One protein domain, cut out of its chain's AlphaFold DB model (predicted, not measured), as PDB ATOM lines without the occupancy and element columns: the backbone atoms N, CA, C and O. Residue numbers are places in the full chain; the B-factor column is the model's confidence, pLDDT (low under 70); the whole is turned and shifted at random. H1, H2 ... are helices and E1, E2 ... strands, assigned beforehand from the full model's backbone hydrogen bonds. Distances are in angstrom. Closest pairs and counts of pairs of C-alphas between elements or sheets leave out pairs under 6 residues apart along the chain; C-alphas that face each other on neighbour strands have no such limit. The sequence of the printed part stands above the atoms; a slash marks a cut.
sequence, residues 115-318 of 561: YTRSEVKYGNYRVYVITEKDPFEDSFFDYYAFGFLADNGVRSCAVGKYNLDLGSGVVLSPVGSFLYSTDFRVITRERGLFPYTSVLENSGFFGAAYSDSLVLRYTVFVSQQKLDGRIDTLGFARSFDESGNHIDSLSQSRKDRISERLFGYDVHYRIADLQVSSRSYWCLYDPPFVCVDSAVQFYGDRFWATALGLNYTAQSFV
ATOM      1  N   TYR A 115     223.555 151.585 263.555       95.19
ATOM      2  CA  TYR A 115     224.712 151.150 262.785       95.19
ATOM      3  C   TYR A 115     224.747 151.862 261.437       95.19
ATOM      4  O   TYR A 115     223.774 151.829 260.670       95.19
ATOM      5  N   THR A 116     225.899 152.444 261.110       95.56
ATOM      6  CA  THR A 116     226.162 153.028 259.794       95.56
ATOM      7  C   THR A 116     227.418 152.432 259.187       95.56
ATOM      8  O   THR A 116     228.451 152.322 259.836       95.56
ATOM      9  N   ARG A 117     227.351 152.091 257.897       95.38
ATOM     10  CA  ARG A 117     228.529 151.760 257.091       95.38
ATOM     11  C   ARG A 117     228.461 152.429 255.736       95.38
ATOM     12  O   ARG A 117     227.567 152.130 254.943       95.38
ATOM     13  N   SER A 118     229.480 153.214 255.434       95.94
ATOM     14  CA  SER A 118     229.675 153.871 254.146       95.94
ATOM     15  C   SER A 118     230.933 153.320 253.485       95.94
ATOM     16  O   SER A 118     231.975 153.235 254.119       95.94
ATOM     17  N   GLU A 119     230.842 152.925 252.218       95.56
ATOM     18  CA  GLU A 119     231.963 152.454 251.399       95.56
ATOM     19  C   GLU A 119     231.900 153.144 250.035       95.56
ATOM     20  O   GLU A 119     230.885 153.060 249.342       95.56
ATOM     21  N   VAL A 120     232.999 153.773 249.628       94.88
ATOM     22  CA  VAL A 120     233.174 154.355 248.295       94.88
ATOM     23  C   VAL A 120     234.300 153.612 247.593       94.88
ATOM     24  O   VAL A 120     235.389 153.472 248.146       94.88
ATOM     25  N   LYS A 121     234.044 153.141 246.371       92.94
ATOM     26  CA  LYS A 121     235.041 152.533 245.489       92.94
ATOM     27  C   LYS A 121     235.256 153.405 244.252       92.94
ATOM     28  O   LYS A 121     234.299 153.786 243.572       92.94
ATOM     29  N   TYR A 122     236.521 153.657 243.947       89.69
ATOM     30  CA  TYR A 122     236.972 154.389 242.771       89.69
ATOM     31  C   TYR A 122     238.198 153.688 242.176       89.69
ATOM     32  O   TYR A 122     239.276 153.720 242.767       89.69
ATOM     33  N   GLY A 123     238.038 153.022 241.028       88.50
ATOM     34  CA  GLY A 123     239.088 152.204 240.424       88.50
ATOM     35  C   GLY A 123     239.617 151.149 241.398       88.50
ATOM     36  O   GLY A 123     238.874 150.303 241.900       88.50
ATOM     37  N   ASN A 124     240.908 151.240 241.704       92.75
ATOM     38  CA  ASN A 124     241.594 150.349 242.642       92.75
ATOM     39  C   ASN A 124     241.455 150.792 244.105       92.75
ATOM     40  O   ASN A 124     241.912 150.093 244.999       92.75
ATOM     41  N   TYR A 125     240.839 151.940 244.373       94.12
ATOM     42  CA  TYR A 125     240.772 152.538 245.700       94.12
ATOM     43  C   TYR A 125     239.422 152.298 246.360       94.12
ATOM     44  O   TYR A 125     238.368 152.341 245.717       94.12
ATOM     45  N   ARG A 126     239.448 152.089 247.671       95.62
ATOM     46  CA  ARG A 126     238.276 151.932 248.515       95.62
ATOM     47  C   ARG A 126     238.468 152.702 249.811       95.62
ATOM     48  O   ARG A 126     239.462 152.507 250.496       95.62
ATOM     49  N   VAL A 127     237.486 153.517 250.162       96.31
ATOM     50  CA  VAL A 127     237.382 154.168 251.471       96.31
ATOM     51  C   VAL A 127     236.155 153.610 252.164       96.31
ATOM     52  O   VAL A 127     235.113 153.449 251.526       96.31
ATOM     53  N   TYR A 128     236.263 153.310 253.451       96.19
ATOM     54  CA  TYR A 128     235.131 152.879 254.257       96.19
ATOM     55  C   TYR A 128     235.153 153.514 255.639       96.19
ATOM     56  O   TYR A 128     236.215 153.745 256.215       96.19
ATOM     57  N   VAL A 129     233.956 153.785 256.149       96.50
ATOM     58  CA  VAL A 129     233.701 154.332 257.480       96.50
ATOM     59  C   VAL A 129     232.541 153.562 258.095       96.50
ATOM     60  O   VAL A 129     231.546 153.284 257.418       96.50
ATOM     61  N   ILE A 130     232.689 153.204 259.363       95.19
ATOM     62  CA  ILE A 130     231.705 152.498 260.176       95.19
ATOM     63  C   ILE A 130     231.527 153.283 261.460       95.19
ATOM     64  O   ILE A 130     232.514 153.762 262.017       95.19
ATOM     65  N   THR A 131     230.287 153.394 261.912       94.75
ATOM     66  CA  THR A 131     229.954 153.922 263.234       94.75
ATOM     67  C   THR A 131     228.876 153.054 263.861       94.75
ATOM     68  O   THR A 131     227.977 152.584 263.149       94.75
ATOM     69  N   GLU A 132     228.947 152.877 265.172       93.44
ATOM     70  CA  GLU A 132     227.914 152.213 265.957       93.44
ATOM     71  C   GLU A 132     227.616 152.997 267.238       93.44
ATOM     72  O   GLU A 132     228.510 153.591 267.843       93.44
ATOM     73  N   LYS A 133     226.329 153.024 267.588       93.50
ATOM     74  CA  LYS A 133     225.823 153.338 268.921       93.50
ATOM     75  C   LYS A 133     225.241 152.048 269.479       93.50
ATOM     76  O   LYS A 133     224.276 151.546 268.887       93.50
ATOM     77  N   ASP A 134     225.736 151.603 270.625       91.94
ATOM     78  CA  ASP A 134     225.174 150.456 271.323       91.94
ATOM     79  C   ASP A 134     223.940 150.816 272.175       91.94
ATOM     80  O   ASP A 134     223.719 151.981 272.552       91.94
ATOM     81  N   PRO A 135     223.055 149.838 272.442       91.56
ATOM     82  CA  PRO A 135     221.906 150.032 273.317       91.56
ATOM     83  C   PRO A 135     222.313 150.480 274.724       91.56
ATOM     84  O   PRO A 135     223.259 149.965 275.307       91.56
ATOM     85  N   PHE A 136     221.518 151.379 275.293       93.50
ATOM     86  CA  PHE A 136     221.645 151.947 276.641       93.50
ATOM     87  C   PHE A 136     222.840 152.878 276.870       93.50
ATOM     88  O   PHE A 136     223.000 153.396 277.969       93.50
ATOM     89  N   GLU A 137     223.629 153.161 275.838       90.94
ATOM     90  CA  GLU A 137     224.718 154.131 275.920       90.94
ATOM     91  C   GLU A 137     224.286 155.544 275.527       90.94
ATOM     92  O   GLU A 137     223.493 155.736 274.598       90.94
ATOM     93  N   ASP A 138     224.868 156.538 276.201       85.25
ATOM     94  CA  ASP A 138     224.645 157.963 275.930       85.25
ATOM     95  C   ASP A 138     225.345 158.440 274.644       85.25
ATOM     96  O   ASP A 138     224.857 159.336 273.947       85.25
ATOM     97  N   SER A 139     226.509 157.868 274.319       87.69
ATOM     98  CA  SER A 139     227.330 158.313 273.189       87.69
ATOM     99  C   SER A 139     226.781 157.798 271.862       87.69
ATOM    100  O   SER A 139     226.749 156.603 271.608       87.69
ATOM    101  N   PHE A 140     226.407 158.702 270.955       82.06
ATOM    102  CA  PHE A 140     225.946 158.319 269.613       82.06
ATOM    103  C   PHE A 140     227.065 157.767 268.706       82.06
ATOM    104  O   PHE A 140     226.790 157.070 267.732       82.06
ATOM    105  N   PHE A 141     228.320 158.106 268.994       84.12
ATOM    106  CA  PHE A 141     229.496 157.625 268.266       84.12
ATOM    107  C   PHE A 141     230.393 156.847 269.224       84.12
ATOM    108  O   PHE A 141     231.564 157.192 269.383       84.12
ATOM    109  N   ASP A 142     229.822 155.858 269.914       86.69
ATOM    110  CA  ASP A 142     230.587 155.059 270.867       86.69
ATOM    111  C   ASP A 142     231.712 154.291 270.167       86.69
ATOM    112  O   ASP A 142     232.881 154.421 270.551       86.69
ATOM    113  N   TYR A 143     231.384 153.653 269.041       90.88
ATOM    114  CA  TYR A 143     232.358 153.003 268.181       90.88
ATOM    115  C   TYR A 143     232.463 153.666 266.807       90.88
ATOM    116  O   TYR A 143     231.468 153.999 266.151       90.88
ATOM    117  N   TYR A 144     233.694 153.786 266.304       92.88
ATOM    118  CA  TYR A 144     233.955 154.150 264.918       92.88
ATOM    119  C   TYR A 144     235.198 153.457 264.358       92.88
ATOM    120  O   TYR A 144     236.197 153.227 265.037       92.88
ATOM    121  N   ALA A 145     235.162 153.172 263.059       94.50
ATOM    122  CA  ALA A 145     236.302 152.648 262.323       94.50
ATOM    123  C   ALA A 145     236.346 153.248 260.921       94.50
ATOM    124  O   ALA A 145     235.334 153.321 260.228       94.50
ATOM    125  N   PHE A 146     237.536 153.632 260.468       96.38
ATOM    126  CA  PHE A 146     237.751 154.118 259.109       96.38
ATOM    127  C   PHE A 146     238.975 153.453 258.497       96.38
ATOM    128  O   PHE A 146     239.929 153.116 259.199       96.38
ATOM    129  N   GLY A 147     238.964 153.277 257.183       97.25
ATOM    130  CA  GLY A 147     240.102 152.719 256.475       97.25
ATOM    131  C   GLY A 147     240.097 153.049 254.995       97.25
ATOM    132  O   GLY A 147     239.061 153.326 254.382       97.25
ATOM    133  N   PHE A 148     241.294 153.009 254.433       97.62
ATOM    134  CA  PHE A 148     241.571 153.137 253.016       97.62
ATOM    135  C   PHE A 148     242.272 151.871 252.539       97.62
ATOM    136  O   PHE A 148     243.177 151.371 253.205       97.62
ATOM    137  N   LEU A 149     241.872 151.369 251.377       97.75
ATOM    138  CA  LEU A 149     242.476 150.216 250.732       97.75
ATOM    139  C   LEU A 149     242.683 150.511 249.248       97.75
ATOM    140  O   LEU A 149     241.738 150.885 248.557       97.75
ATOM    141  N   ALA A 150     243.904 150.326 248.759       96.69
ATOM    142  CA  ALA A 150     244.211 150.311 247.336       96.69
ATOM    143  C   ALA A 150     244.532 148.873 246.927       96.69
ATOM    144  O   ALA A 150     245.326 148.222 247.593       96.69
ATOM    145  N   ASP A 151     243.921 148.369 245.863       94.62
ATOM    146  CA  ASP A 151     244.089 146.997 245.387       94.62
ATOM    147  C   ASP A 151     243.917 146.943 243.867       94.62
ATOM    148  O   ASP A 151     242.865 147.308 243.337       94.62
ATOM    149  N   ASN A 152     244.965 146.505 243.167       92.00
ATOM    150  CA  ASN A 152     244.971 146.342 241.712       92.00
ATOM    151  C   ASN A 152     244.943 144.866 241.264       92.00
ATOM    152  O   ASN A 152     245.188 144.577 240.093       92.00
ATOM    153  N   GLY A 153     244.681 143.936 242.186       89.88
ATOM    154  CA  GLY A 153     244.656 142.492 241.957       89.88
ATOM    155  C   GLY A 153     246.013 141.795 242.085       89.88
ATOM    156  O   GLY A 153     246.040 140.585 242.296       89.88
ATOM    157  N   VAL A 154     247.126 142.531 241.993       91.69
ATOM    158  CA  VAL A 154     248.491 142.006 242.199       91.69
ATOM    159  C   VAL A 154     249.084 142.525 243.503       91.69
ATOM    160  O   VAL A 154     249.687 141.769 244.266       91.69
ATOM    161  N   ARG A 155     248.907 143.821 243.751       95.25
ATOM    162  CA  ARG A 155     249.350 144.534 244.941       95.25
ATOM    163  C   ARG A 155     248.150 145.120 245.647       95.25
ATOM    164  O   ARG A 155     247.272 145.699 245.001       95.25
ATOM    165  N   SER A 156     248.178 145.044 246.966       97.06
ATOM    166  CA  SER A 156     247.230 145.751 247.804       97.06
ATOM    167  C   SER A 156     247.926 146.437 248.967       97.06
ATOM    168  O   SER A 156     248.943 145.974 249.475       97.06
ATOM    169  N   CYS A 157     247.394 147.576 249.387       97.88
ATOM    170  CA  CYS A 157     247.817 148.252 250.598       97.88
ATOM    171  C   CYS A 157     246.603 148.763 251.360       97.88
ATOM    172  O   CYS A 157     245.604 149.157 250.755       97.88
ATOM    173  N   ALA A 158     246.706 148.802 252.681       98.19
ATOM    174  CA  ALA A 158     245.692 149.381 253.543       98.19
ATOM    175  C   ALA A 158     246.320 150.362 254.526       98.19
ATOM    176  O   ALA A 158     247.447 150.152 254.972       98.19
ATOM    177  N   VAL A 159     245.568 151.407 254.865       98.19
ATOM    178  CA  VAL A 159     245.886 152.377 255.920       98.19
ATOM    179  C   VAL A 159     244.622 152.633 256.745       98.19
ATOM    180  O   VAL A 159     243.528 152.738 256.188       98.19
ATOM    181  N   GLY A 160     244.757 152.737 258.067       97.62
ATOM    182  CA  GLY A 160     243.637 152.838 259.008       97.62
ATOM    183  C   GLY A 160     243.214 151.462 259.524       97.62
ATOM    184  O   GLY A 160     244.062 150.593 259.719       97.62
ATOM    185  N   LYS A 161     241.917 151.248 259.761       97.06
ATOM    186  CA  LYS A 161     241.382 149.970 260.251       97.06
ATOM    187  C   LYS A 161     241.288 148.952 259.114       97.06
ATOM    188  O   LYS A 161     240.598 149.216 258.135       97.06
ATOM    189  N   TYR A 162     241.906 147.780 259.227       96.62
ATOM    190  CA  TYR A 162     241.863 146.708 258.220       96.62
ATOM    191  C   TYR A 162     241.765 145.321 258.868       96.62
ATOM    192  O   TYR A 162     241.901 145.171 260.083       96.62
ATOM    193  N   ASN A 163     241.512 144.297 258.051       95.69
ATOM    194  CA  ASN A 163     241.567 142.900 258.468       95.69
ATOM    195  C   ASN A 163     242.578 142.108 257.641       95.69
ATOM    196  O   ASN A 163     242.779 142.368 256.453       95.69
ATOM    197  N   LEU A 164     243.138 141.086 258.284       94.56
ATOM    198  CA  LEU A 164     243.950 140.051 257.663       94.56
ATOM    199  C   LEU A 164     243.256 138.706 257.857       94.56
ATOM    200  O   LEU A 164     242.799 138.398 258.953       94.56
ATOM    201  N   ASP A 165     243.157 137.925 256.789       92.62
ATOM    202  CA  ASP A 165     242.694 136.538 256.829       92.62
ATOM    203  C   ASP A 165     243.701 135.681 256.067       92.62
ATOM    204  O   ASP A 165     243.628 135.541 254.838       92.62
ATOM    205  N   LEU A 166     244.694 135.224 256.828       91.81
ATOM    206  CA  LEU A 166     245.905 134.550 256.388       91.81
ATOM    207  C   LEU A 166     245.995 133.190 257.095       91.81
ATOM    208  O   LEU A 166     245.907 133.104 258.321       91.81
ATOM    209  N   GLY A 167     246.189 132.118 256.329       89.00
ATOM    210  CA  GLY A 167     246.153 130.758 256.856       89.00
ATOM    211  C   GLY A 167     244.741 130.235 257.122       89.00
ATOM    212  O   GLY A 167     243.785 130.573 256.427       89.00
ATOM    213  N   SER A 168     244.633 129.350 258.111       86.62
ATOM    214  CA  SER A 168     243.448 128.521 258.372       86.62
ATOM    215  C   SER A 168     242.698 128.873 259.660       86.62
ATOM    216  O   SER A 168     241.728 128.202 260.006       86.62
ATOM    217  N   GLY A 169     243.125 129.927 260.364       86.81
ATOM    218  CA  GLY A 169     242.495 130.375 261.610       86.81
ATOM    219  C   GLY A 169     243.403 130.362 262.835       86.81
ATOM    220  O   GLY A 169     243.036 130.959 263.838       86.81
ATOM    221  N   VAL A 170     244.572 129.707 262.778       91.38
ATOM    222  CA  VAL A 170     245.374 129.459 263.990       91.38
ATOM    223  C   VAL A 170     246.039 130.727 264.524       91.38
ATOM    224  O   VAL A 170     246.031 130.943 265.735       91.38
ATOM    225  N   VAL A 171     246.610 131.560 263.641       92.50
ATOM    226  CA  VAL A 171     247.440 132.708 264.056       92.50
ATOM    227  C   VAL A 171     246.931 134.075 263.582       92.50
ATOM    228  O   VAL A 171     246.763 134.957 264.415       92.50
ATOM    229  N   LEU A 172     246.700 134.281 262.277       91.75
ATOM    230  CA  LEU A 172     246.337 135.588 261.692       91.75
ATOM    231  C   LEU A 172     245.045 135.512 260.873       91.75
ATOM    232  O   LEU A 172     245.045 135.708 259.655       91.75
ATOM    233  N   SER A 173     243.929 135.221 261.534       87.19
ATOM    234  CA  SER A 173     242.639 135.186 260.858       87.19
ATOM    235  C   SER A 173     241.460 135.363 261.820       87.19
ATOM    236  O   SER A 173     241.420 134.739 262.880       87.19
ATOM    237  N   PRO A 174     240.424 136.126 261.418       76.62
ATOM    238  CA  PRO A 174     239.211 136.295 262.210       76.62
ATOM    239  C   PRO A 174     238.371 135.013 262.305       76.62
ATOM    240  O   PRO A 174     237.371 135.004 263.017       76.62
ATOM    241  N   VAL A 175     238.712 133.946 261.566       70.25
ATOM    242  CA  VAL A 175     237.976 132.673 261.630       70.25
ATOM    243  C   VAL A 175     238.448 131.746 262.756       70.25
ATOM    244  O   VAL A 175     237.874 130.669 262.909       70.25
ATOM    245  N   GLY A 176     239.438 132.143 263.567       60.47
ATOM    246  CA  GLY A 176     239.945 131.326 264.678       60.47
ATOM    247  C   GLY A 176     238.854 130.859 265.651       60.47
ATOM    248  O   GLY A 176     238.862 129.710 266.085       60.47
ATOM    249  N   SER A 177     237.823 131.677 265.880       61.78
ATOM    250  CA  SER A 177     236.691 131.334 266.755       61.78
ATOM    251  C   SER A 177     235.865 130.123 266.297       61.78
ATOM    252  O   SER A 177     235.261 129.438 267.124       61.78
ATOM    253  N   PHE A 178     235.870 129.784 265.001       62.25
ATOM    254  CA  PHE A 178     235.211 128.571 264.496       62.25
ATOM    255  C   PHE A 178     235.899 127.282 264.979       62.25
ATOM    256  O   PHE A 178     235.291 126.210 264.915       62.25
ATOM    257  N   LEU A 179     237.138 127.373 265.477       64.50
ATOM    258  CA  LEU A 179     237.935 126.236 265.941       64.50
ATOM    259  C   LEU A 179     237.644 125.838 267.395       64.50
ATOM    260  O   LEU A 179     238.050 124.751 267.796       64.50
ATOM    261  N   TYR A 180     236.888 126.628 268.169       63.62
ATOM    262  CA  TYR A 180     236.434 126.232 269.517       63.62
ATOM    263  C   TYR A 180     235.356 125.141 269.486       63.62
ATOM    264  O   TYR A 180     235.167 124.393 270.440       63.62
ATOM    265  N   SER A 181     234.659 125.011 268.358       64.56
ATOM    266  CA  SER A 181     233.618 124.006 268.147       64.56
ATOM    267  C   SER A 181     234.193 122.595 267.966       64.56
ATOM    268  O   SER A 181     235.313 122.388 267.496       64.56
ATOM    269  N   THR A 182     233.375 121.604 268.306       56.97
ATOM    270  CA  THR A 182     233.621 120.168 268.079       56.97
ATOM    271  C   THR A 182     233.239 119.714 266.674       56.97
ATOM    272  O   THR A 182     233.847 118.793 266.143       56.97
ATOM    273  N   ASP A 183     232.290 120.406 266.045       57.56
ATOM    274  CA  ASP A 183     232.001 120.301 264.614       57.56
ATOM    275  C   ASP A 183     232.622 121.516 263.922       57.56
ATOM    276  O   ASP A 183     231.935 122.474 263.549       57.56
ATOM    277  N   PHE A 184     233.950 121.525 263.823       66.69
ATOM    278  CA  PHE A 184     234.675 122.527 263.048       66.69
ATOM    279  C   PHE A 184     234.931 122.002 261.633       66.69
ATOM    280  O   PHE A 184     235.011 120.798 261.385       66.69
ATOM    281  N   ARG A 185     235.042 122.920 260.676       67.56
ATOM    282  CA  ARG A 185     235.418 122.607 259.295       67.56
ATOM    283  C   ARG A 185     236.601 123.471 258.927       67.56
ATOM    284  O   ARG A 185     236.588 124.669 259.199       67.56
ATOM    285  N   VAL A 186     237.600 122.873 258.289       70.12
ATOM    286  CA  VAL A 186     238.767 123.623 257.829       70.12
ATOM    287  C   VAL A 186     238.359 124.467 256.627       70.12
ATOM    288  O   VAL A 186     237.985 123.946 255.574       70.12
ATOM    289  N   ILE A 187     238.395 125.784 256.810       68.62
ATOM    290  CA  ILE A 187     238.141 126.760 255.756       68.62
ATOM    291  C   ILE A 187     239.440 126.917 254.965       68.62
ATOM    292  O   ILE A 187     240.480 127.240 255.523       68.62
ATOM    293  N   THR A 188     239.382 126.670 253.659       64.38
ATOM    294  CA  THR A 188     240.578 126.628 252.799       64.38
ATOM    295  C   THR A 188     240.876 127.950 252.092       64.38
ATOM    296  O   THR A 188     241.906 128.083 251.434       64.38
ATOM    297  N   ARG A 189     239.964 128.928 252.174       72.25
ATOM    298  CA  ARG A 189     240.058 130.176 251.415       72.25
ATOM    299  C   ARG A 189     240.498 131.338 252.294       72.25
ATOM    300  O   ARG A 189     239.700 131.880 253.047       72.25
ATOM    301  N   GLU A 190     241.722 131.780 252.062       85.00
ATOM    302  CA  GLU A 190     242.264 133.036 252.578       85.00
ATOM    303  C   GLU A 190     241.665 134.224 251.811       85.00
ATOM    304  O   GLU A 190     241.607 134.213 250.574       85.00
ATOM    305  N   ARG A 191     241.234 135.271 252.524       88.75
ATOM    306  CA  ARG A 191     240.850 136.548 251.893       88.75
ATOM    307  C   ARG A 191     242.039 137.494 251.721       88.75
ATOM    308  O   ARG A 191     241.936 138.414 250.917       88.75
ATOM    309  N   GLY A 192     243.151 137.263 252.424       92.62
ATOM    310  CA  GLY A 192     244.303 138.160 252.412       92.62
ATOM    311  C   GLY A 192     244.019 139.452 253.178       92.62
ATOM    312  O   GLY A 192     243.411 139.416 254.246       92.62
ATOM    313  N   LEU A 193     244.452 140.583 252.623       95.25
ATOM    314  CA  LEU A 193     244.160 141.921 253.130       95.25
ATOM    315  C   LEU A 193     242.793 142.397 252.624       95.25
ATOM    316  O   LEU A 193     242.571 142.481 251.417       95.25
ATOM    317  N   PHE A 194     241.874 142.730 253.531       93.62
ATOM    318  CA  PHE A 194     240.527 143.168 253.155       93.62
ATOM    319  C   PHE A 194     239.953 144.222 254.117       93.62
ATOM    320  O   PHE A 194     240.443 144.378 255.240       93.62
ATOM    321  N   PRO A 195     238.901 144.956 253.696       93.25
ATOM    322  CA  PRO A 195     238.294 145.998 254.513       93.25
ATOM    323  C   PRO A 195     237.799 145.506 255.871       93.25
ATOM    324  O   PRO A 195     237.221 144.420 255.989       93.25
ATOM    325  N   TYR A 196     237.950 146.354 256.884       91.88
ATOM    326  CA  TYR A 196     237.279 146.154 258.159       91.88
ATOM    327  C   TYR A 196     235.793 146.495 258.017       91.88
ATOM    328  O   TYR A 196     235.451 147.594 257.596       91.88
ATOM    329  N   THR A 197     234.908 145.537 258.308       84.81
ATOM    330  CA  THR A 197     233.447 145.699 258.155       84.81
ATOM    331  C   THR A 197     232.647 145.321 259.400       84.81
ATOM    332  O   THR A 197     231.436 145.122 259.288       84.81
ATOM    333  N   SER A 198     233.327 145.148 260.533       86.38
ATOM    334  CA  SER A 198     232.736 144.760 261.816       86.38
ATOM    335  C   SER A 198     232.600 145.980 262.729       86.38
ATOM    336  O   SER A 198     232.966 147.089 262.344       86.38
ATOM    337  N   VAL A 199     232.066 145.743 263.916       86.50
ATOM    338  CA  VAL A 199     231.920 146.708 265.011       86.50
ATOM    339  C   VAL A 199     232.557 146.232 266.312       86.50
ATOM    340  O   VAL A 199     232.629 146.965 267.276       86.50
ATOM    341  N   LEU A 200     233.106 145.015 266.313       87.38
ATOM    342  CA  LEU A 200     233.813 144.464 267.463       87.38
ATOM    343  C   LEU A 200     235.036 145.329 267.801       87.38
ATOM    344  O   LEU A 200     236.002 145.369 267.036       87.38
ATOM    345  N   GLU A 201     235.014 145.999 268.943       83.88
ATOM    346  CA  GLU A 201     235.979 147.054 269.267       83.88
ATOM    347  C   GLU A 201     237.415 146.522 269.347       83.88
ATOM    348  O   GLU A 201     238.323 147.027 268.677       83.88
ATOM    349  N   ASN A 202     237.572 145.370 270.003       90.88
ATOM    350  CA  ASN A 202     238.853 144.686 270.186       90.88
ATOM    351  C   ASN A 202     239.326 143.852 268.977       90.88
ATOM    352  O   ASN A 202     240.312 143.114 269.058       90.88
ATOM    353  N   SER A 203     238.643 143.941 267.831       90.38
ATOM    354  CA  SER A 203     238.950 143.145 266.633       90.38
ATOM    355  C   SER A 203     239.683 143.920 265.540       90.38
ATOM    356  O   SER A 203     239.678 145.148 265.474       90.38
ATOM    357  N   GLY A 204     240.277 143.175 264.605       92.69
ATOM    358  CA  GLY A 204     240.991 143.726 263.456       92.69
ATOM    359  C   GLY A 204     242.319 144.385 263.828       92.69
ATOM    360  O   GLY A 204     242.905 144.117 264.883       92.69
ATOM    361  N   PHE A 205     242.796 145.232 262.922       96.31
ATOM    362  CA  PHE A 205     244.072 145.935 263.007       96.31
ATOM    363  C   PHE A 205     243.863 147.409 262.676       96.31
ATOM    364  O   PHE A 205     243.014 147.723 261.844       96.31
ATOM    365  N   PHE A 206     244.645 148.303 263.274       97.00
ATOM    366  CA  PHE A 206     244.661 149.727 262.939       97.00
ATOM    367  C   PHE A 206     246.096 150.168 262.659       97.00
ATOM    368  O   PHE A 206     246.935 150.155 263.550       97.00
ATOM    369  N   GLY A 207     246.418 150.524 261.421       97.88
ATOM    370  CA  GLY A 207     247.792 150.848 261.037       97.88
ATOM    371  C   GLY A 207     247.974 150.791 259.532       97.88
ATOM    372  O   GLY A 207     247.193 151.399 258.803       97.88
ATOM    373  N   ALA A 208     248.978 150.047 259.069       98.56
ATOM    374  CA  ALA A 208     249.231 149.863 257.648       98.56
ATOM    375  C   ALA A 208     249.568 148.410 257.301       98.56
ATOM    376  O   ALA A 208     250.195 147.698 258.087       98.56
ATOM    377  N   ALA A 209     249.185 147.989 256.100       98.56
ATOM    378  CA  ALA A 209     249.543 146.692 255.542       98.56
ATOM    379  C   ALA A 209     249.843 146.814 254.049       98.56
ATOM    380  O   ALA A 209     249.274 147.664 253.362       98.56
ATOM    381  N   TYR A 210     250.720 145.947 253.555       98.12
ATOM    382  CA  TYR A 210     251.074 145.844 252.146       98.12
ATOM    383  C   TYR A 210     251.180 144.376 251.745       98.12
ATOM    384  O   TYR A 210     251.845 143.597 252.428       98.12
ATOM    385  N   SER A 211     250.563 144.023 250.625       97.50
ATOM    386  CA  SER A 211     250.647 142.709 250.005       97.50
ATOM    387  C   SER A 211     251.103 142.837 248.554       97.50
ATOM    388  O   SER A 211     250.637 143.710 247.822       97.50
ATOM    389  N   ASP A 212     251.974 141.932 248.122       95.81
ATOM    390  CA  ASP A 212     252.412 141.789 246.729       95.81
ATOM    391  C   ASP A 212     252.309 140.315 246.330       95.81
ATOM    392  O   ASP A 212     252.459 139.427 247.168       95.81
ATOM    393  N   SER A 213     252.018 140.054 245.060       92.56
ATOM    394  CA  SER A 213     251.923 138.713 244.481       92.56
ATOM    395  C   SER A 213     252.593 138.583 243.110       92.56
ATOM    396  O   SER A 213     252.441 137.551 242.462       92.56
ATOM    397  N   LEU A 214     253.354 139.594 242.668       84.38
ATOM    398  CA  LEU A 214     253.972 139.625 241.339       84.38
ATOM    399  C   LEU A 214     255.047 138.545 241.158       84.38
ATOM    400  O   LEU A 214     255.073 137.863 240.140       84.38
ATOM    401  N   VAL A 215     255.950 138.416 242.133       81.25
ATOM    402  CA  VAL A 215     257.084 137.469 242.091       81.25
ATOM    403  C   VAL A 215     257.011 136.484 243.252       81.25
ATOM    404  O   VAL A 215     257.182 135.281 243.080       81.25
ATOM    405  N   LEU A 216     256.720 137.003 244.440       88.12
ATOM    406  CA  LEU A 216     256.513 136.250 245.666       88.12
ATOM    407  C   LEU A 216     255.213 136.756 246.277       88.12
ATOM    408  O   LEU A 216     255.021 137.967 246.358       88.12
ATOM    409  N   ARG A 217     254.331 135.849 246.706       94.69
ATOM    410  CA  ARG A 217     253.121 136.246 247.428       94.69
ATOM    411  C   ARG A 217     253.482 136.471 248.889       94.69
ATOM    412  O   ARG A 217     253.778 135.508 249.591       94.69
ATOM    413  N   TYR A 218     253.449 137.719 249.334       96.38
ATOM    414  CA  TYR A 218     253.700 138.068 250.726       96.38
ATOM    415  C   TYR A 218     252.801 139.204 251.200       96.38
ATOM    416  O   TYR A 218     252.271 139.975 250.402       96.38
ATOM    417  N   THR A 219     252.647 139.305 252.515       97.94
ATOM    418  CA  THR A 219     251.999 140.406 253.220       97.94
ATOM    419  C   THR A 219     252.892 140.836 254.373       97.94
ATOM    420  O   THR A 219     253.383 139.991 255.113       97.94
ATOM    421  N   VAL A 220     253.089 142.137 254.544       98.38
ATOM    422  CA  VAL A 220     253.706 142.738 255.732       98.38
ATOM    423  C   VAL A 220     252.731 143.724 256.343       98.38
ATOM    424  O   VAL A 220     251.970 144.380 255.626       98.38
ATOM    425  N   PHE A 221     252.723 143.824 257.665       98.62
ATOM    426  CA  PHE A 221     251.757 144.667 258.351       98.62
ATOM    427  C   PHE A 221     252.279 145.188 259.683       98.62
ATOM    428  O   PHE A 221     253.123 144.573 260.339       98.62
ATOM    429  N   VAL A 222     251.724 146.329 260.079       98.56
ATOM    430  CA  VAL A 222     251.898 146.960 261.384       98.56
ATOM    431  C   VAL A 222     250.542 147.425 261.899       98.56
ATOM    432  O   VAL A 222     249.688 147.879 261.129       98.56
ATOM    433  N   SER A 223     250.330 147.318 263.204       98.25
ATOM    434  CA  SER A 223     249.105 147.763 263.861       98.25
ATOM    435  C   SER A 223     249.419 148.380 265.212       98.25
ATOM    436  O   SER A 223     250.243 147.859 265.958       98.25
ATOM    437  N   GLN A 224     248.732 149.465 265.531       97.88
ATOM    438  CA  GLN A 224     248.705 150.099 266.834       97.88
ATOM    439  C   GLN A 224     247.266 150.511 267.132       97.88
ATOM    440  O   GLN A 224     246.700 151.343 266.427       97.88
ATOM    441  N   GLN A 225     246.679 149.928 268.170       95.88
ATOM    442  CA  GLN A 225     245.311 150.232 268.582       95.88
ATOM    443  C   GLN A 225     245.175 150.185 270.097       95.88
ATOM    444  O   GLN A 225     245.997 149.576 270.782       95.88
ATOM    445  N   LYS A 226     244.139 150.845 270.601       96.06
ATOM    446  CA  LYS A 226     243.689 150.676 271.975       96.06
ATOM    447  C   LYS A 226     242.589 149.621 272.004       96.06
ATOM    448  O   LYS A 226     241.866 149.463 271.024       96.06
ATOM    449  N   LEU A 227     242.576 148.857 273.084       95.56
ATOM    450  CA  LEU A 227     241.662 147.763 273.351       95.56
ATOM    451  C   LEU A 227     241.047 147.978 274.730       95.56
ATOM    452  O   LEU A 227     241.724 148.448 275.657       95.56
ATOM    453  N   ASP A 228     239.798 147.574 274.876       95.75
ATOM    454  CA  ASP A 228     239.110 147.610 276.156       95.75
ATOM    455  C   ASP A 228     239.636 146.507 277.056       95.75
ATOM    456  O   ASP A 228     239.917 145.380 276.629       95.75
ATOM    457  N   GLY A 229     239.791 146.825 278.333       95.56
ATOM    458  CA  GLY A 229     240.446 145.923 279.254       95.56
ATOM    459  C   GLY A 229     240.301 146.308 280.709       95.56
ATOM    460  O   GLY A 229     240.094 147.463 281.083       95.56
ATOM    461  N   ARG A 230     240.435 145.294 281.559       95.56
ATOM    462  CA  ARG A 230     240.371 145.434 283.011       95.56
ATOM    463  C   ARG A 230     241.770 145.673 283.549       95.56
ATOM    464  O   ARG A 230     242.633 144.806 283.423       95.56
ATOM    465  N   ILE A 231     241.967 146.833 284.166       96.19
ATOM    466  CA  ILE A 231     243.209 147.198 284.848       96.19
ATOM    467  C   ILE A 231     243.005 147.020 286.351       96.19
ATOM    468  O   ILE A 231     241.986 147.455 286.890       96.19
ATOM    469  N   ASP A 232     243.941 146.354 287.021       94.06
ATOM    470  CA  ASP A 232     243.894 146.208 288.472       94.06
ATOM    471  C   ASP A 232     244.429 147.444 289.211       94.06
ATOM    472  O   ASP A 232     244.918 148.407 288.619       94.06
ATOM    473  N   THR A 233     244.318 147.433 290.537       93.38
ATOM    474  CA  THR A 233     244.711 148.562 291.393       93.38
ATOM    475  C   THR A 233     246.208 148.865 291.367       93.38
ATOM    476  O   THR A 233     246.609 149.951 291.780       93.38
ATOM    477  N   LEU A 234     247.033 147.932 290.883       94.88
ATOM    478  CA  LEU A 234     248.478 148.088 290.737       94.88
ATOM    479  C   LEU A 234     248.874 148.569 289.331       94.88
ATOM    480  O   LEU A 234     250.055 148.796 289.078       94.88
ATOM    481  N   GLY A 235     247.902 148.756 288.430       95.06
ATOM    482  CA  GLY A 235     248.120 149.255 287.075       95.06
ATOM    483  C   GLY A 235     248.391 148.171 286.031       95.06
ATOM    484  O   GLY A 235     248.786 148.511 284.919       95.06
ATOM    485  N   PHE A 236     248.175 146.890 286.349       97.12
ATOM    486  CA  PHE A 236     248.383 145.787 285.408       97.12
ATOM    487  C   PHE A 236     247.096 145.388 284.687       97.12
ATOM    488  O   PHE A 236     246.007 145.419 285.263       97.12
ATOM    489  N   ALA A 237     247.223 144.951 283.433       97.06
ATOM    490  CA  ALA A 237     246.107 144.380 282.689       97.06
ATOM    491  C   ALA A 237     245.768 142.973 283.210       97.06
ATOM    492  O   ALA A 237     246.652 142.150 283.440       97.06
ATOM    493  N   ARG A 238     244.478 142.676 283.393       94.38
ATOM    494  CA  ARG A 238     243.980 141.362 283.846       94.38
ATOM    495  C   ARG A 238     243.334 140.563 282.727       94.38
ATOM    496  O   ARG A 238     243.519 139.354 282.644       94.38
ATOM    497  N   SER A 239     242.555 141.236 281.893       93.12
ATOM    498  CA  SER A 239     241.842 140.645 280.766       93.12
ATOM    499  C   SER A 239     241.437 141.743 279.790       93.12
ATOM    500  O   SER A 239     241.315 142.908 280.181       93.12
ATOM    501  N   PHE A 240     241.153 141.359 278.551       93.44
ATOM    502  CA  PHE A 240     240.346 142.193 277.666       93.44
ATOM    503  C   PHE A 240     238.907 142.285 278.201       93.44
ATOM    504  O   PHE A 240     238.461 141.415 278.961       93.44
ATOM    505  N   ASP A 241     238.194 143.356 277.855       92.50
ATOM    506  CA  ASP A 241     236.737 143.414 277.991       92.50
ATOM    507  C   ASP A 241     236.118 143.130 276.619       92.50
ATOM    508  O   ASP A 241     236.223 143.932 275.701       92.50
ATOM    509  N   GLU A 242     235.541 141.943 276.444       85.00
ATOM    510  CA  GLU A 242     234.935 141.524 275.171       85.00
ATOM    511  C   GLU A 242     233.482 141.986 275.020       85.00
ATOM    512  O   GLU A 242     232.873 141.741 273.980       85.00
ATOM    513  N   SER A 243     232.906 142.604 276.059       84.25
ATOM    514  CA  SER A 243     231.496 142.987 276.032       84.25
ATOM    515  C   SER A 243     231.208 144.131 275.064       84.25
ATOM    516  O   SER A 243     230.103 144.163 274.533       84.25
ATOM    517  N   GLY A 244     232.181 145.025 274.851       82.00
ATOM    518  CA  GLY A 244     232.026 146.257 274.069       82.00
ATOM    519  C   GLY A 244     230.982 147.226 274.631       82.00
ATOM    520  O   GLY A 244     230.574 148.145 273.947       82.00
ATOM    521  N   ASN A 245     230.496 146.994 275.857       85.88
ATOM    522  CA  ASN A 245     229.478 147.841 276.472       85.88
ATOM    523  C   ASN A 245     230.146 148.972 277.259       85.88
ATOM    524  O   ASN A 245     231.084 148.718 278.016       85.88
ATOM    525  N   HIS A 246     229.558 150.164 277.211       90.19
ATOM    526  CA  HIS A 246     230.004 151.401 277.860       90.19
ATOM    527  C   HIS A 246     228.848 152.164 278.541       90.19
ATOM    528  O   HIS A 246     228.801 153.397 278.582       90.19
ATOM    529  N   ILE A 247     227.908 151.409 279.115       90.12
ATOM    530  CA  ILE A 247     226.630 151.898 279.665       90.12
ATOM    531  C   ILE A 247     226.797 152.633 281.005       90.12
ATOM    532  O   ILE A 247     226.081 153.585 281.298       90.12
ATOM    533  N   ASP A 248     227.730 152.195 281.849       90.44
ATOM    534  CA  ASP A 248     227.921 152.714 283.206       90.44
ATOM    535  C   ASP A 248     229.367 153.164 283.468       90.44
ATOM    536  O   ASP A 248     230.293 152.878 282.711       90.44
ATOM    537  N   SER A 249     229.587 153.869 284.581       91.06
ATOM    538  CA  SER A 249     230.925 154.366 284.950       91.06
ATOM    539  C   SER A 249     231.995 153.268 285.031       91.06
ATOM    540  O   SER A 249     233.167 153.515 284.741       91.06
ATOM    541  N   LEU A 250     231.608 152.044 285.399       91.81
ATOM    542  CA  LEU A 250     232.523 150.921 285.536       91.81
ATOM    543  C   LEU A 250     232.937 150.375 284.166       91.81
ATOM    544  O   LEU A 250     234.117 150.119 283.946       91.81
ATOM    545  N   SER A 251     231.989 150.190 283.258       91.44
ATOM    546  CA  SER A 251     232.228 149.746 281.887       91.44
ATOM    547  C   SER A 251     232.991 150.804 281.085       91.44
ATOM    548  O   SER A 251     234.029 150.484 280.511       91.44
ATOM    549  N   GLN A 252     232.630 152.085 281.202       90.94
ATOM    550  CA  GLN A 252     233.401 153.193 280.617       90.94
ATOM    551  C   GLN A 252     234.845 153.257 281.128       90.94
ATOM    552  O   GLN A 252     235.760 153.575 280.370       90.94
ATOM    553  N   SER A 253     235.094 152.911 282.397       92.62
ATOM    554  CA  SER A 253     236.462 152.883 282.939       92.62
ATOM    555  C   SER A 253     237.368 151.827 282.289       92.62
ATOM    556  O   SER A 253     238.590 151.893 282.447       92.62
ATOM    557  N   ARG A 254     236.785 150.860 281.568       94.62
ATOM    558  CA  ARG A 254     237.492 149.786 280.857       94.62
ATOM    559  C   ARG A 254     237.729 150.096 279.384       94.62
ATOM    560  O   ARG A 254     238.508 149.372 278.769       94.62
ATOM    561  N   LYS A 255     237.148 151.182 278.864       93.88
ATOM    562  CA  LYS A 255     237.314 151.616 277.479       93.88
ATOM    563  C   LYS A 255     238.750 152.050 277.187       93.88
ATOM    564  O   LYS A 255     239.334 152.829 277.951       93.88
ATOM    565  N   ASP A 256     239.320 151.573 276.082       94.56
ATOM    566  CA  ASP A 256     240.606 152.011 275.530       94.56
ATOM    567  C   ASP A 256     241.788 151.938 276.525       94.56
ATOM    568  O   ASP A 256     242.676 152.805 276.555       94.56
ATOM    569  N   ARG A 257     241.810 150.912 277.383       96.88
ATOM    570  CA  ARG A 257     242.771 150.805 278.497       96.88
ATOM    571  C   ARG A 257     244.072 150.092 278.162       96.88
ATOM    572  O   ARG A 257     245.048 150.297 278.882       96.88
ATOM    573  N   ILE A 258     244.101 149.272 277.115       97.75
ATOM    574  CA  ILE A 258     245.262 148.455 276.746       97.75
ATOM    575  C   ILE A 258     245.744 148.869 275.358       97.75
ATOM    576  O   ILE A 258     245.023 148.750 274.377       97.75
ATOM    577  N   SER A 259     246.984 149.339 275.250       98.00
ATOM    578  CA  SER A 259     247.633 149.611 273.970       98.00
ATOM    579  C   SER A 259     248.234 148.324 273.408       98.00
ATOM    580  O   SER A 259     249.145 147.749 273.997       98.00
ATOM    581  N   GLU A 260     247.783 147.911 272.228       98.25
ATOM    582  CA  GLU A 260     248.337 146.797 271.460       98.25
ATOM    583  C   GLU A 260     249.182 147.326 270.302       98.25
ATOM    584  O   GLU A 260     248.705 148.105 269.472       98.25
ATOM    585  N   ARG A 261     250.429 146.858 270.204       98.56
ATOM    586  CA  ARG A 261     251.295 147.090 269.043       98.56
ATOM    587  C   ARG A 261     251.712 145.769 268.429       98.56
ATOM    588  O   ARG A 261     252.281 144.921 269.110       98.56
ATOM    589  N   LEU A 262     251.498 145.635 267.129       97.88
ATOM    590  CA  LEU A 262     251.810 144.443 266.358       97.88
ATOM    591  C   LEU A 262     252.640 144.802 265.132       97.88
ATOM    592  O   LEU A 262     252.387 145.811 264.471       97.88
ATOM    593  N   PHE A 263     253.568 143.927 264.776       98.38
ATOM    594  CA  PHE A 263     254.119 143.868 263.429       98.38
ATOM    595  C   PHE A 263     254.293 142.412 263.020       98.38
ATOM    596  O   PHE A 263     254.519 141.544 263.867       98.38
ATOM    597  N   GLY A 264     254.188 142.130 261.729       98.25
ATOM    598  CA  GLY A 264     254.306 140.765 261.249       98.25
ATOM    599  C   GLY A 264     254.364 140.647 259.741       98.25
ATOM    600  O   GLY A 264     254.313 141.636 259.002       98.25
ATOM    601  N   TYR A 265     254.480 139.402 259.301       97.81
ATOM    602  CA  TYR A 265     254.494 139.034 257.898       97.81
ATOM    603  C   TYR A 265     253.777 137.703 257.656       97.81
ATOM    604  O   TYR A 265     253.594 136.890 258.563       97.81
ATOM    605  N   ASP A 266     253.438 137.466 256.397       97.50
ATOM    606  CA  ASP A 266     253.038 136.176 255.843       97.50
ATOM    607  C   ASP A 266     253.649 136.050 254.441       97.50
ATOM    608  O   ASP A 266     253.640 137.002 253.665       97.50
ATOM    609  N   VAL A 267     254.260 134.908 254.141       96.75
ATOM    610  CA  VAL A 267     254.934 134.623 252.870       96.75
ATOM    611  C   VAL A 267     254.472 133.261 252.382       96.75
ATOM    612  O   VAL A 267     254.506 132.285 253.131       96.75
ATOM    613  N   HIS A 268     254.104 133.177 251.108       95.12
ATOM    614  CA  HIS A 268     253.738 131.938 250.440       95.12
ATOM    615  C   HIS A 268     254.770 131.555 249.385       95.12
ATOM    616  O   HIS A 268     255.172 132.365 248.550       95.12
ATOM    617  N   TYR A 269     255.099 130.273 249.356       92.94
ATOM    618  CA  TYR A 269     255.899 129.635 248.330       92.94
ATOM    619  C   TYR A 269     255.073 128.535 247.664       92.94
ATOM    620  O   TYR A 269     254.518 127.675 248.348       92.94
ATOM    621  N   ARG A 270     254.948 128.569 246.334       91.94
ATOM    622  CA  ARG A 270     254.158 127.594 245.571       91.94
ATOM    623  C   ARG A 270     255.053 126.806 244.625       91.94
ATOM    624  O   ARG A 270     255.756 127.398 243.811       91.94
ATOM    625  N   ILE A 271     254.974 125.482 244.711       91.38
ATOM    626  CA  ILE A 271     255.627 124.531 243.812       91.38
ATOM    627  C   ILE A 271     254.532 123.632 243.238       91.38
ATOM    628  O   ILE A 271     254.001 122.777 243.947       91.38
ATOM    629  N   ALA A 272     254.179 123.836 241.966       91.19
ATOM    630  CA  ALA A 272     253.036 123.171 241.333       91.19
ATOM    631  C   ALA A 272     251.759 123.293 242.198       91.19
ATOM    632  O   ALA A 272     251.323 124.408 242.499       91.19
ATOM    633  N   ASP A 273     251.196 122.163 242.626       93.94
ATOM    634  CA  ASP A 273     249.963 122.067 243.413       93.94
ATOM    635  C   ASP A 273     250.171 122.203 244.932       93.94
ATOM    636  O   ASP A 273     249.199 122.249 245.695       93.94
ATOM    637  N   LEU A 274     251.429 122.270 245.385       93.94
ATOM    638  CA  LEU A 274     251.800 122.461 246.784       93.94
ATOM    639  C   LEU A 274     252.075 123.940 247.068       93.94
ATOM    640  O   LEU A 274     252.904 124.580 246.423       93.94
ATOM    641  N   GLN A 275     251.432 124.472 248.098       94.06
ATOM    642  CA  GLN A 275     251.712 125.777 248.670       94.06
ATOM    643  C   GLN A 275     252.189 125.604 250.112       94.06
ATOM    644  O   GLN A 275     251.468 125.084 250.958       94.06
ATOM    645  N   VAL A 276     253.385 126.107 250.390       95.50
ATOM    646  CA  VAL A 276     253.936 126.261 251.735       95.50
ATOM    647  C   VAL A 276     253.813 127.726 252.125       95.50
ATOM    648  O   VAL A 276     254.005 128.610 251.293       95.50
ATOM    649  N   SER A 277     253.491 128.014 253.376       95.62
ATOM    650  CA  SER A 277     253.446 129.386 253.883       95.62
ATOM    651  C   SER A 277     254.138 129.498 255.228       95.62
ATOM    652  O   SER A 277     254.014 128.596 256.050       95.62
ATOM    653  N   SER A 278     254.814 130.615 255.466       96.88
ATOM    654  CA  SER A 278     255.354 130.993 256.769       96.88
ATOM    655  C   SER A 278     254.752 132.327 257.170       96.88
ATOM    656  O   SER A 278     254.748 133.263 256.372       96.88
ATOM    657  N   ARG A 279     254.256 132.418 258.400       96.88
ATOM    658  CA  ARG A 279     253.721 133.658 258.960       96.88
ATOM    659  C   ARG A 279     254.168 133.842 260.385       96.88
ATOM    660  O   ARG A 279     254.231 132.867 261.133       96.88
ATOM    661  N   SER A 280     254.426 135.081 260.762       97.69
ATOM    662  CA  SER A 280     254.818 135.418 262.124       97.69
ATOM    663  C   SER A 280     254.354 136.817 262.481       97.69
ATOM    664  O   SER A 280     254.307 137.700 261.624       97.69
ATOM    665  N   TYR A 281     254.056 137.035 263.756       97.81
ATOM    666  CA  TYR A 281     253.881 138.373 264.297       97.81
ATOM    667  C   TYR A 281     254.455 138.480 265.706       97.81
ATOM    668  O   TYR A 281     254.536 137.499 266.448       97.81
ATOM    669  N   TRP A 282     254.824 139.701 266.067       98.12
ATOM    670  CA  TRP A 282     255.275 140.088 267.396       98.12
ATOM    671  C   TRP A 282     254.287 141.083 267.969       98.12
ATOM    672  O   TRP A 282     253.843 141.986 267.260       98.12
ATOM    673  N   CYS A 283     253.969 140.915 269.246       98.00
ATOM    674  CA  CYS A 283     253.039 141.763 269.968       98.00
ATOM    675  C   CYS A 283     253.708 142.385 271.189       98.00
ATOM    676  O   CYS A 283     254.493 141.725 271.878       98.00
ATOM    677  N   LEU A 284     253.355 143.641 271.452       98.44
ATOM    678  CA  LEU A 284     253.600 144.322 272.710       98.44
ATOM    679  C   LEU A 284     252.291 144.920 273.241       98.44
ATOM    680  O   LEU A 284     251.645 145.694 272.530       98.44
ATOM    681  N   TYR A 285     251.969 144.613 274.493       98.38
ATOM    682  CA  TYR A 285     250.904 145.217 275.280       98.38
ATOM    683  C   TYR A 285     251.452 146.228 276.284       98.38
ATOM    684  O   TYR A 285     252.521 146.032 276.860       98.38
ATOM    685  N   ASP A 286     250.690 147.293 276.504       97.75
ATOM    686  CA  ASP A 286     250.917 148.273 277.563       97.75
ATOM    687  C   ASP A 286     249.561 148.676 278.174       97.75
ATOM    688  O   ASP A 286     248.693 149.136 277.426       97.75
ATOM    689  N   PRO A 287     249.334 148.497 279.488       97.94
ATOM    690  CA  PRO A 287     250.254 147.933 280.484       97.94
ATOM    691  C   PRO A 287     250.472 146.409 280.333       97.94
ATOM    692  O   PRO A 287     249.699 145.736 279.646       97.94
ATOM    693  N   PRO A 288     251.510 145.834 280.980       97.81
ATOM    694  CA  PRO A 288     251.731 144.388 281.000       97.81
ATOM    695  C   PRO A 288     250.564 143.629 281.641       97.81
ATOM    696  O   PRO A 288     249.952 144.092 282.608       97.81
ATOM    697  N   PHE A 289     250.312 142.421 281.139       97.25
ATOM    698  CA  PHE A 289     249.324 141.513 281.707       97.25
ATOM    699  C   PHE A 289     249.849 140.792 282.947       97.25
ATOM    700  O   PHE A 289     250.991 140.327 282.985       97.25
ATOM    701  N   VAL A 290     248.971 140.613 283.928       96.25
ATOM    702  CA  VAL A 290     249.156 139.702 285.058       96.25
ATOM    703  C   VAL A 290     248.012 138.699 285.090       96.25
ATOM    704  O   VAL A 290     246.849 139.032 284.864       96.25
ATOM    705  N   CYS A 291     248.344 137.458 285.407       91.75
ATOM    706  CA  CYS A 291     247.398 136.354 285.441       91.75
ATOM    707  C   CYS A 291     247.283 135.763 286.847       91.75
ATOM    708  O   CYS A 291     248.135 136.002 287.703       91.75
ATOM    709  N   VAL A 292     246.234 134.972 287.074       88.69
ATOM    710  CA  VAL A 292     246.115 134.172 288.303       88.69
ATOM    711  C   VAL A 292     246.942 132.896 288.162       88.69
ATOM    712  O   VAL A 292     247.717 132.572 289.056       88.69
ATOM    713  N   ASP A 293     246.839 132.228 287.009       89.25
ATOM    714  CA  ASP A 293     247.578 131.002 286.723       89.25
ATOM    715  C   ASP A 293     248.469 131.147 285.480       89.25
ATOM    716  O   ASP A 293     248.027 131.081 284.331       89.25
ATOM    717  N   SER A 294     249.770 131.310 285.725       87.88
ATOM    718  CA  SER A 294     250.796 131.444 284.682       87.88
ATOM    719  C   SER A 294     251.012 130.179 283.836       87.88
ATOM    720  O   SER A 294     251.669 130.239 282.786       87.88
ATOM    721  N   ALA A 295     250.495 129.025 284.276       84.31
ATOM    722  CA  ALA A 295     250.559 127.772 283.533       84.31
ATOM    723  C   ALA A 295     249.549 127.721 282.383       84.31
ATOM    724  O   ALA A 295     249.819 127.032 281.400       84.31
ATOM    725  N   VAL A 296     248.459 128.489 282.452       84.19
ATOM    726  CA  VAL A 296     247.364 128.440 281.464       84.19
ATOM    727  C   VAL A 296     247.069 129.800 280.831       84.19
ATOM    728  O   VAL A 296     246.660 129.863 279.680       84.19
ATOM    729  N   GLN A 297     247.358 130.907 281.513       90.56
ATOM    730  CA  GLN A 297     247.072 132.253 281.016       90.56
ATOM    731  C   GLN A 297     248.323 132.956 280.475       90.56
ATOM    732  O   GLN A 297     249.462 132.672 280.864       90.56
ATOM    733  N   PHE A 298     248.102 133.900 279.563       94.00
ATOM    734  CA  PHE A 298     249.133 134.840 279.142       94.00
ATOM    735  C   PHE A 298     249.475 135.818 280.277       94.00
ATOM    736  O   PHE A 298     248.605 136.243 281.035       94.00
ATOM    737  N   TYR A 299     250.753 136.184 280.376       94.75
ATOM    738  CA  TYR A 299     251.249 137.227 281.268       94.75
ATOM    739  C   TYR A 299     252.469 137.914 280.653       94.75
ATOM    740  O   TYR A 299     253.171 137.345 279.812       94.75
ATOM    741  N   GLY A 300     252.750 139.124 281.126       96.56
ATOM    742  CA  GLY A 300     253.795 139.991 280.603       96.56
ATOM    743  C   GLY A 300     253.287 140.948 279.529       96.56
ATOM    744  O   GLY A 300     252.089 141.103 279.300       96.56
ATOM    745  N   ASP A 301     254.225 141.637 278.891       97.25
ATOM    746  CA  ASP A 301     253.958 142.647 277.867       97.25
ATOM    747  C   ASP A 301     254.176 142.115 276.449       97.25
ATOM    748  O   ASP A 301     253.624 142.660 275.505       97.25
ATOM    749  N   ARG A 302     254.984 141.068 276.262       97.19
ATOM    750  CA  ARG A 302     255.492 140.673 274.943       97.19
ATOM    751  C   ARG A 302     255.319 139.197 274.649       97.19
ATOM    752  O   ARG A 302     255.601 138.334 275.479       97.19
ATOM    753  N   PHE A 303     254.976 138.906 273.405       96.75
ATOM    754  CA  PHE A 303     255.051 137.561 272.849       96.75
ATOM    755  C   PHE A 303     255.199 137.620 271.331       96.75
ATOM    756  O   PHE A 303     255.115 138.676 270.704       96.75
ATOM    757  N   TRP A 304     255.433 136.458 270.741       96.75
ATOM    758  CA  TRP A 304     255.397 136.266 269.303       96.75
ATOM    759  C   TRP A 304     254.687 134.954 268.999       96.75
ATOM    760  O   TRP A 304     254.715 134.021 269.807       96.75
ATOM    761  N   ALA A 305     254.064 134.901 267.829       97.25
ATOM    762  CA  ALA A 305     253.451 133.703 267.289       97.25
ATOM    763  C   ALA A 305     253.972 133.484 265.871       97.25
ATOM    764  O   ALA A 305     254.121 134.433 265.101       97.25
ATOM    765  N   THR A 306     254.256 132.234 265.519       97.62
ATOM    766  CA  THR A 306     254.634 131.837 264.162       97.62
ATOM    767  C   THR A 306     253.829 130.630 263.726       97.62
ATOM    768  O   THR A 306     253.521 129.779 264.555       97.62
ATOM    769  N   ALA A 307     253.567 130.500 262.429       97.56
ATOM    770  CA  ALA A 307     252.995 129.295 261.852       97.56
ATOM    771  C   ALA A 307     253.650 128.906 260.528       97.56
ATOM    772  O   ALA A 307     254.106 129.756 259.757       97.56
ATOM    773  N   LEU A 308     253.652 127.601 260.272       97.69
ATOM    774  CA  LEU A 308     253.909 126.992 258.979       97.69
ATOM    775  C   LEU A 308     252.601 126.406 258.455       97.69
ATOM    776  O   LEU A 308     251.946 125.624 259.140       97.69
ATOM    777  N   GLY A 309     252.226 126.794 257.243       95.81
ATOM    778  CA  GLY A 309     251.047 126.287 256.552       95.81
ATOM    779  C   GLY A 309     251.422 125.433 255.349       95.81
ATOM    780  O   GLY A 309     252.402 125.726 254.663       95.81
ATOM    781  N   LEU A 310     250.627 124.400 255.086       95.31
ATOM    782  CA  LEU A 310     250.744 123.507 253.938       95.31
ATOM    783  C   LEU A 310     249.369 123.340 253.299       95.31
ATOM    784  O   LEU A 310     248.460 122.802 253.924       95.31
ATOM    785  N   ASN A 311     249.230 123.760 252.045       94.62
ATOM    786  CA  ASN A 311     248.029 123.555 251.247       94.62
ATOM    787  C   ASN A 311     248.397 122.757 249.998       94.62
ATOM    788  O   ASN A 311     249.267 123.177 249.239       94.62
ATOM    789  N   TYR A 312     247.724 121.640 249.758       94.88
ATOM    790  CA  TYR A 312     247.913 120.829 248.558       94.88
ATOM    791  C   TYR A 312     246.579 120.640 247.846       94.88
ATOM    792  O   TYR A 312     245.606 120.204 248.462       94.88
ATOM    793  N   THR A 313     246.522 120.992 246.561       94.25
ATOM    794  CA  THR A 313     245.283 120.967 245.770       94.25
ATOM    795  C   THR A 313     245.396 119.960 244.634       94.25
ATOM    796  O   THR A 313     246.076 120.210 243.651       94.25
ATOM    797  N   ALA A 314     244.689 118.840 244.736       94.00
ATOM    798  CA  ALA A 314     244.533 117.875 243.653       94.00
ATOM    799  C   ALA A 314     243.173 118.038 242.952       94.00
ATOM    800  O   ALA A 314     242.281 118.737 243.430       94.00
ATOM    801  N   GLN A 315     242.970 117.329 241.836       92.88
ATOM    802  CA  GLN A 315     241.702 117.367 241.088       92.88
ATOM    803  C   GLN A 315     240.488 116.918 241.917       92.88
ATOM    804  O   GLN A 315     239.389 117.441 241.742       92.88
ATOM    805  N   SER A 316     240.675 115.941 242.807       93.81
ATOM    806  CA  SER A 316     239.588 115.334 243.586       93.81
ATOM    807  C   SER A 316     239.670 115.621 245.081       93.81
ATOM    808  O   SER A 316     238.755 115.239 245.804       93.81
ATOM    809  N   PHE A 317     240.733 116.261 245.574       94.31
ATOM    810  CA  PHE A 317     240.862 116.553 246.999       94.31
ATOM    811  C   PHE A 317     241.752 117.759 247.293       94.31
ATOM    812  O   PHE A 317     242.611 118.126 246.497       94.31
ATOM    813  N   VAL A 318     241.571 118.339 248.475       93.81
ATOM    814  CA  VAL A 318     242.403 119.415 249.018       93.81
ATOM    815  C   VAL A 318     242.857 119.033 250.419       93.81
ATOM    816  O   VAL A 318     242.036 118.607 251.231       93.81
TER     817      VAL A 318
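What this domain is: This is residues 115 to 318 of the 561 residues of an uncharacterized protein of candidate division WOR_3 bacterium SM23_60 (UniProt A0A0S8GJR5). The domain is one large, twisted wall of long antiparallel strands, E1 to E4, E6, E7 and E10 to E12, with one face bare; over the other face folds the stretch of residues 166 to 195, with H1 and short E5, and of it residues 180 to 185 stick out. The small hairpin E8-E9 and H2 lie at the end of the wall where E10 begins. The printed part has 204 residues, with twelve named strands and two named helices in the order E1 E2 E3 E4 H1 E5 E6 E7 E8 E9 H2 E10 E11 E12. The class is mostly strand; the sheet is branched at E4, with edge strands E1, E5 and E12. The whole is compact, with a radius of gyration of the C-alphas of 18.7 A and spans of 57 by 47 by 31 A.

How they stand to each other: E1 (residues 115 to 122), E2 (125 to 133), E3 (143 to 151) and E4 (155 to 165) form a meander, each strand the antiparallel neighbour of the one before, joined by hairpins: N 118 and O 129 are 2.9 A apart, N 128 and O 147 2.9 A, N 148 and O 159 2.9 A. E4 bends by 130 degrees at residue 160. H1 (176 to 180) is not on the sheet; its one O i to N i+4 pair is out of hydrogen-bond range, while 2 of 2 O i to N i+3 pairs are within it. E5 (192 to 195) is antiparallel to E4, with N 163 and O 194 3.0 A apart, and lies on the same side of E4 as E3. On the other side of E4 is E6 (205 to 212), with N 158 and O 209 2.9 A apart. E6 and E7 (217 to 227) form a hairpin, with N 210 and O 220 2.9 A apart. E7 runs on into E8 (229 to 231) at 50 degrees, and E8 forms a hairpin with E9 (237 to 240), with N 230 and O 239 2.9 A apart. H2 (249 to 252), too short for an O i to N i+4 pair, is not on the branched sheet. E10 (258 to 271), E11 (274 to 289) and E12 (300 to 313) form a second meander of two hairpins, with N 265 and O 280 2.9 A apart and N 281 and O 305 2.9 A. E10 is also antiparallel to E7, with N 223 and O 262 2.8 A apart.

Where its parts are: E1 begins at C-alpha 115 (224.712, 151.150, 262.785). E7 is 30.6 A long, E10 42.0 A, E11 39.9 A and E12 40.6 A. E12 ends at C-alpha 313 (245.283, 120.967, 245.770).

The domain as a whole: The C-alphas of Thr 233 and Gln 315, the two farthest apart, are 59.3 A apart. The printed part has no cut. The link from H1 to E5, 11 residues, is long. Mean pLDDT of the printed part is 91.5; residues 176 to 185 and 187 to 188 are under 70.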